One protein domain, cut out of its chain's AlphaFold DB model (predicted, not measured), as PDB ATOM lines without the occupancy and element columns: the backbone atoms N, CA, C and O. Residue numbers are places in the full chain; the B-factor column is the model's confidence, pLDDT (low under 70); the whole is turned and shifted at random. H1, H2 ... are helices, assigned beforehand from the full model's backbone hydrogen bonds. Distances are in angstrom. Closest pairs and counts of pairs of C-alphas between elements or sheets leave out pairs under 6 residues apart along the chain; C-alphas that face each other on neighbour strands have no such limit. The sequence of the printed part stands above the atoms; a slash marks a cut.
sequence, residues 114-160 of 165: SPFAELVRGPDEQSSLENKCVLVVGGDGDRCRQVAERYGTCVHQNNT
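Overview. This is residues 114 to 160 of the 165 residues of an uncharacterized protein of Aspergillus oryzae (strain ATCC 42149 / RIB 40) (UniProt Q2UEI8). What does the printed part look like? It has little regular structure: two short helices, H1 and then H2, with the end of H2 near the start of H1, and a long loop, residues 122 to 142, leading from the end of H1 back to the start of H2. How large is it? The 47 printed residues, 15 in named helices, are all helix by class with no named strand, compact with a radius of gyration of the C-alphas of 10.9 A, and span 34 by 20 by 14 A.

Along the chain. Where is H1? Residues 116 to 121, from C-alpha 116 at (-42.692, -26.377, 26.193), 8.7 A long. Where is H2? Residues 143 to 151, 12.7 A, ending at C-alpha 151 (-47.780, -22.368, 22.387).

Arrangement. Do the helices touch? Only just, with 3 pairs of C-alphas within 8 A; the closest C-alphas, of Ala 117 and Tyr 151, are 5.1 A apart. How do they run? The same way, at a shallow tilt of 31 degrees. What of their backbones? In H2 every O i to N i+4 pair is within hydrogen-bond range; in H1, 1 of 2.

Size, cuts and confidence. Which C-alphas are farthest apart? Those of Pro 123 and Thr 160, 35.2 A. Is there a cut, or low confidence? The printed part has no cut; H1 to H2 is a long link, and residues 125 to 126 and 155 to 160 have pLDDT under 70.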
ATOM      1  N   SER A 114     -45.496 -31.088  25.558       95.31
ATOM      2  CA  SER A 114     -46.389 -30.292  26.420       95.31
ATOM      3  C   SER A 114     -45.647 -29.369  27.400       95.31
ATOM      4  O   SER A 114     -46.072 -28.221  27.547       95.31
ATOM      5  N   PRO A 115     -44.512 -29.775  28.019       93.81
ATOM      6  CA  PRO A 115     -43.752 -28.888  28.905       93.81
ATOM      7  C   PRO A 115     -43.254 -27.604  28.228       93.81
ATOM      8  O   PRO A 115     -43.031 -26.595  28.897       93.81
ATOM      9  N   PHE A 116     -43.108 -27.587  26.897       92.38
ATOM     10  CA  PHE A 116     -42.692 -26.377  26.193       92.38
ATOM     11  C   PHE A 116     -43.722 -25.255  26.303       92.38
ATOM     12  O   PHE A 116     -43.319 -24.100  26.352       92.38
ATOM     13  N   ALA A 117     -45.015 -25.556  26.455       90.12
ATOM     14  CA  ALA A 117     -46.032 -24.531  26.675       90.12
ATOM     15  C   ALA A 117     -45.774 -23.696  27.944       90.12
ATOM     16  O   ALA A 117     -46.182 -22.536  28.013       90.12
ATOM     17  N   GLU A 118     -45.127 -24.268  28.962       86.00
ATOM     18  CA  GLU A 118     -44.727 -23.540  30.172       86.00
ATOM     19  C   GLU A 118     -43.453 -22.726  29.947       86.00
ATOM     20  O   GLU A 118     -43.382 -21.586  30.399       86.00
ATOM     21  N   LEU A 119     -42.483 -23.255  29.192       85.88
ATOM     22  CA  LEU A 119     -41.264 -22.518  28.832       85.88
ATOM     23  C   LEU A 119     -41.558 -21.292  27.963       85.88
ATOM     24  O   LEU A 119     -40.888 -20.270  28.088       85.88
ATOM     25  N   VAL A 120     -42.567 -21.375  27.091       86.31
ATOM     26  CA  VAL A 120     -43.012 -20.212  26.318       86.31
ATOM     27  C   VAL A 120     -43.557 -19.133  27.235       86.31
ATOM     28  O   VAL A 120     -43.181 -17.978  27.088       86.31
ATOM     29  N   ARG A 121     -44.375 -19.502  28.222       82.06
ATOM     30  CA  ARG A 121     -44.933 -18.536  29.172       82.06
ATOM     31  C   ARG A 121     -43.853 -17.947  30.083       82.06
ATOM     32  O   ARG A 121     -43.802 -16.733  30.210       82.06
ATOM     33  N   GLY A 122     -42.956 -18.780  30.618       74.75
ATOM     34  CA  GLY A 122     -41.831 -18.379  31.471       74.75
ATOM     35  C   GLY A 122     -42.243 -17.665  32.776       74.75
ATOM     36  O   GLY A 122     -43.337 -17.119  32.885       74.75
ATOM     37  N   PRO A 123     -41.397 -17.669  33.820       73.06
ATOM     38  CA  PRO A 123     -41.622 -16.851  35.015       73.06
ATOM     39  C   PRO A 123     -41.265 -15.368  34.808       73.06
ATOM     40  O   PRO A 123     -41.755 -14.517  35.549       73.06
ATOM     41  N   ASP A 124     -40.409 -15.060  33.831       76.00
ATOM     42  CA  ASP A 124     -39.941 -13.710  33.516       76.00
ATOM     43  C   ASP A 124     -39.634 -13.547  32.013       76.00
ATOM     44  O   ASP A 124     -39.470 -14.524  31.280       76.00
ATOM     45  N   GLU A 125     -39.541 -12.298  31.541       67.62
ATOM     46  CA  GLU A 125     -39.282 -11.970  30.126       67.62
ATOM     47  C   GLU A 125     -37.934 -12.520  29.613       67.62
ATOM     48  O   GLU A 125     -37.768 -12.815  28.426       67.62
ATOM     49  N   GLN A 126     -36.946 -12.683  30.501       67.00
ATOM     50  CA  GLN A 126     -35.625 -13.186  30.126       67.00
ATOM     51  C   GLN A 126     -35.670 -14.683  29.782       67.00
ATOM     52  O   GLN A 126     -35.029 -15.109  28.816       67.00
ATOM     53  N   SER A 127     -36.434 -15.463  30.547       70.25
ATOM     54  CA  SER A 127     -36.554 -16.922  30.435       70.25
ATOM     55  C   SER A 127     -37.705 -17.388  29.541       70.25
ATOM     56  O   SER A 127     -37.620 -18.481  28.986       70.25
ATOM     57  N   SER A 128     -38.729 -16.554  29.343       81.50
ATOM     58  CA  SER A 128     -39.828 -16.808  28.406       81.50
ATOM     59  C   SER A 128     -39.312 -17.030  26.979       81.50
ATOM     60  O   SER A 128     -38.415 -16.326  26.505       81.50
ATOM     61  N   LEU A 129     -39.868 -18.020  26.279       82.19
ATOM     62  CA  LEU A 129     -39.642 -18.234  24.842       82.19
ATOM     63  C   LEU A 129     -40.697 -17.549  23.962       82.19
ATOM     64  O   LEU A 129     -40.686 -17.733  22.742       82.19
ATOM     65  N   GLU A 130     -41.594 -16.764  24.557       83.00
ATOM     66  CA  GLU A 130     -42.615 -16.022  23.826       83.00
ATOM     67  C   GLU A 130     -41.957 -15.099  22.798       83.00
ATOM     68  O   GLU A 130     -40.993 -14.387  23.088       83.00
ATOM     69  N   ASN A 131     -42.448 -15.151  21.560       78.69
ATOM     70  CA  ASN A 131     -41.937 -14.368  20.432       78.69
ATOM     71  C   ASN A 131     -40.441 -14.564  20.095       78.69
ATOM     72  O   ASN A 131     -39.893 -13.848  19.252       78.69
ATOM     73  N   LYS A 132     -39.755 -15.540  20.706       82.38
ATOM     74  CA  LYS A 132     -38.373 -15.888  20.355       82.38
ATOM     75  C   LYS A 132     -38.358 -16.843  19.169       82.38
ATOM     76  O   LYS A 132     -39.250 -17.676  19.011       82.38
ATOM     77  N   CYS A 133     -37.327 -16.711  18.335       85.94
ATOM     78  CA  CYS A 133     -37.101 -17.602  17.204       85.94
ATOM     79  C   CYS A 133     -36.581 -18.953  17.705       85.94
ATOM     80  O   CYS A 133     -35.502 -19.014  18.299       85.94
ATOM     81  N   VAL A 134     -37.335 -20.023  17.455       87.75
ATOM     82  CA  VAL A 134     -36.958 -21.393  17.826       87.75
ATOM     83  C   VAL A 134     -36.839 -22.285  16.590       87.75
ATOM     84  O   VAL A 134     -37.628 -22.178  15.648       87.75
ATOM     85  N   LEU A 135     -35.853 -23.186  16.593       90.94
ATOM     86  CA  LEU A 135     -35.761 -24.264  15.610       90.94
ATOM     87  C   LEU A 135     -36.639 -25.428  16.073       90.94
ATOM     88  O   LEU A 135     -36.346 -26.063  17.085       90.94
ATOM     89  N   VAL A 136     -37.696 -25.721  15.320       90.56
ATOM     90  CA  VAL A 136     -38.580 -26.861  15.583       90.56
ATOM     91  C   VAL A 136     -38.103 -28.065  14.777       90.56
ATOM     92  O   VAL A 136     -37.938 -27.969  13.563       90.56
ATOM     93  N   VAL A 137     -37.882 -29.198  15.448       90.50
ATOM     94  CA  VAL A 137     -37.378 -30.434  14.831       90.50
ATOM     95  C   VAL A 137     -38.389 -31.566  15.008       90.50
ATOM     96  O   VAL A 137     -38.884 -31.796  16.110       90.50
ATOM     97  N   GLY A 138     -38.646 -32.308  13.927       87.75
ATOM     98  CA  GLY A 138     -39.527 -33.479  13.905       87.75
ATOM     99  C   GLY A 138     -40.973 -33.169  13.504       87.75
ATOM    100  O   GLY A 138     -41.333 -32.020  13.264       87.75
ATOM    101  N   GLY A 139     -41.802 -34.215  13.466       83.12
ATOM    102  CA  GLY A 139     -43.204 -34.151  13.042       83.12
ATOM    103  C   GLY A 139     -43.421 -34.398  11.551       83.12
ATOM    104  O   GLY A 139     -42.508 -34.268  10.740       83.12
ATOM    105  N   ASP A 140     -44.658 -34.754  11.205       84.44
ATOM    106  CA  ASP A 140     -45.084 -34.911   9.815       84.44
ATOM    107  C   ASP A 140     -45.404 -33.535   9.216       84.44
ATOM    108  O   ASP A 140     -46.372 -32.882   9.624       84.44
ATOM    109  N   GLY A 141     -44.600 -33.101   8.243       87.06
ATOM    110  CA  GLY A 141     -44.736 -31.781   7.618       87.06
ATOM    111  C   GLY A 141     -44.676 -30.646   8.648       87.06
ATOM    112  O   GLY A 141     -43.874 -30.673   9.577       87.06
ATOM    113  N   ASP A 142     -45.576 -29.671   8.522       88.56
ATOM    114  CA  ASP A 142     -45.597 -28.469   9.370       88.56
ATOM    115  C   ASP A 142     -46.256 -28.657  10.747       88.56
ATOM    116  O   ASP A 142     -46.428 -27.693  11.495       88.56
ATOM    117  N   ARG A 143     -46.649 -29.879  11.126       90.38
ATOM    118  CA  ARG A 143     -47.449 -30.084  12.343       90.38
ATOM    119  C   ARG A 143     -46.745 -29.646  13.622       90.38
ATOM    120  O   ARG A 143     -47.338 -28.923  14.417       90.38
ATOM    121  N   CYS A 144     -45.483 -30.027  13.820       91.75
ATOM    122  CA  CYS A 144     -44.740 -29.608  15.015       91.75
ATOM    123  C   CYS A 144     -44.538 -28.089  15.059       91.75
ATOM    124  O   CYS A 144     -44.600 -27.498  16.136       91.75
ATOM    125  N   ARG A 145     -44.349 -27.446  13.898       91.25
ATOM    126  CA  ARG A 145     -44.278 -25.984  13.789       91.25
ATOM    127  C   ARG A 145     -45.580 -25.343  14.264       91.25
ATOM    128  O   ARG A 145     -45.534 -24.463  15.114       91.25
ATOM    129  N   GLN A 146     -46.724 -25.836  13.796       92.62
ATOM    130  CA  GLN A 146     -48.039 -25.336  14.214       92.62
ATOM    131  C   GLN A 146     -48.287 -25.530  15.715       92.62
ATOM    132  O   GLN A 146     -48.888 -24.670  16.354       92.62
ATOM    133  N   VAL A 147     -47.818 -26.637  16.301       94.12
ATOM    134  CA  VAL A 147     -47.878 -26.852  17.757       94.12
ATOM    135  C   VAL A 147     -47.067 -25.785  18.496       94.12
ATOM    136  O   VAL A 147     -47.587 -25.146  19.407       94.12
ATOM    137  N   ALA A 148     -45.826 -25.539  18.072       92.00
ATOM    138  CA  ALA A 148     -44.963 -24.530  18.682       92.00
ATOM    139  C   ALA A 148     -45.513 -23.097  18.528       92.00
ATOM    140  O   ALA A 148     -45.406 -22.291  19.458       92.00
ATOM    141  N   GLU A 149     -46.142 -22.783  17.391       91.25
ATOM    142  CA  GLU A 149     -46.842 -21.510  17.168       91.25
ATOM    143  C   GLU A 149     -48.053 -21.363  18.102       91.25
ATOM    144  O   GLU A 149     -48.240 -20.302  18.693       91.25
ATOM    145  N   ARG A 150     -48.841 -22.430  18.310       92.38
ATOM    146  CA  ARG A 150     -49.974 -22.420  19.257       92.38
ATOM    147  C   ARG A 150     -49.544 -22.222  20.705       92.38
ATOM    148  O   ARG A 150     -50.311 -21.661  21.480       92.38
ATOM    149  N   TYR A 151     -48.340 -22.656  21.068       91.94
ATOM    150  CA  TYR A 151     -47.780 -22.368  22.387       91.94
ATOM    151  C   TYR A 151     -47.312 -20.915  22.541       91.94
ATOM    152  O   TYR A 151     -47.197 -20.469  23.678       91.94
ATOM    153  N   GLY A 152     -47.079 -20.180  21.443       85.06
ATOM    154  CA  GLY A 152     -46.692 -18.760  21.450       85.06
ATOM    155  C   GLY A 152     -45.244 -18.463  21.029       85.06
ATOM    156  O   GLY A 152     -44.765 -17.346  21.225       85.06
ATOM    157  N   THR A 153     -44.517 -19.436  20.464       80.81
ATOM    158  CA  THR A 153     -43.174 -19.175  19.898       80.81
ATOM    159  C   THR A 153     -43.247 -18.625  18.477       80.81
ATOM    160  O   THR A 153     -44.167 -18.941  17.720       80.81
ATOM    161  N   CYS A 154     -42.232 -17.857  18.071       74.50
ATOM    162  CA  CYS A 154     -42.034 -17.528  16.664       74.50
ATOM    163  C   CYS A 154     -41.194 -18.624  15.992       74.50
ATOM    164  O   CYS A 154     -40.069 -18.901  16.408       74.50
ATOM    165  N   VAL A 155     -41.699 -19.217  14.909       68.88
ATOM    166  CA  VAL A 155     -40.967 -20.246  14.154       68.88
ATOM    167  C   VAL A 155     -40.608 -19.722  12.766       68.88
ATOM    168  O   VAL A 155     -41.492 -19.444  11.949       68.88
ATOM    169  N   HIS A 156     -39.307 -19.603  12.481       62.66
ATOM    170  CA  HIS A 156     -38.812 -19.176  11.171       62.66
ATOM    171  C   HIS A 156     -39.122 -20.229  10.097       62.66
ATOM    172  O   HIS A 156     -38.854 -21.415  10.288       62.66
ATOM    173  N   GLN A 157     -39.678 -19.802   8.962       54.91
ATOM    174  CA  GLN A 157     -39.840 -20.651   7.783       54.91
ATOM    175  C   GLN A 157     -38.587 -20.543   6.919       54.91
ATOM    176  O   GLN A 157     -38.340 -19.499   6.318       54.91
ATOM    177  N   ASN A 158     -37.844 -21.639   6.778       46.28
ATOM    178  CA  ASN A 158     -37.068 -21.800   5.558       46.28
ATOM    179  C   ASN A 158     -38.072 -22.111   4.453       46.28
ATOM    180  O   ASN A 158     -38.643 -23.198   4.405       46.28
ATOM    181  N   ASN A 159     -38.322 -21.121   3.602       41.88
ATOM    182  CA  ASN A 159     -39.117 -21.266   2.391       41.88
ATOM    183  C   ASN A 159     -38.339 -22.145   1.393       41.88
ATOM    184  O   ASN A 159     -37.730 -21.661   0.442       41.88
ATOM    185  N   THR A 160     -38.279 -23.446   1.675       45.53
ATOM    186  CA  THR A 160     -37.675 -24.481   0.830       45.53
ATOM    187  C   THR A 160     -38.749 -25.390   0.241       45.53
ATOM    188  O   THR A 160     -38.556 -26.593   0.130       45.53
TER     189      THR A 160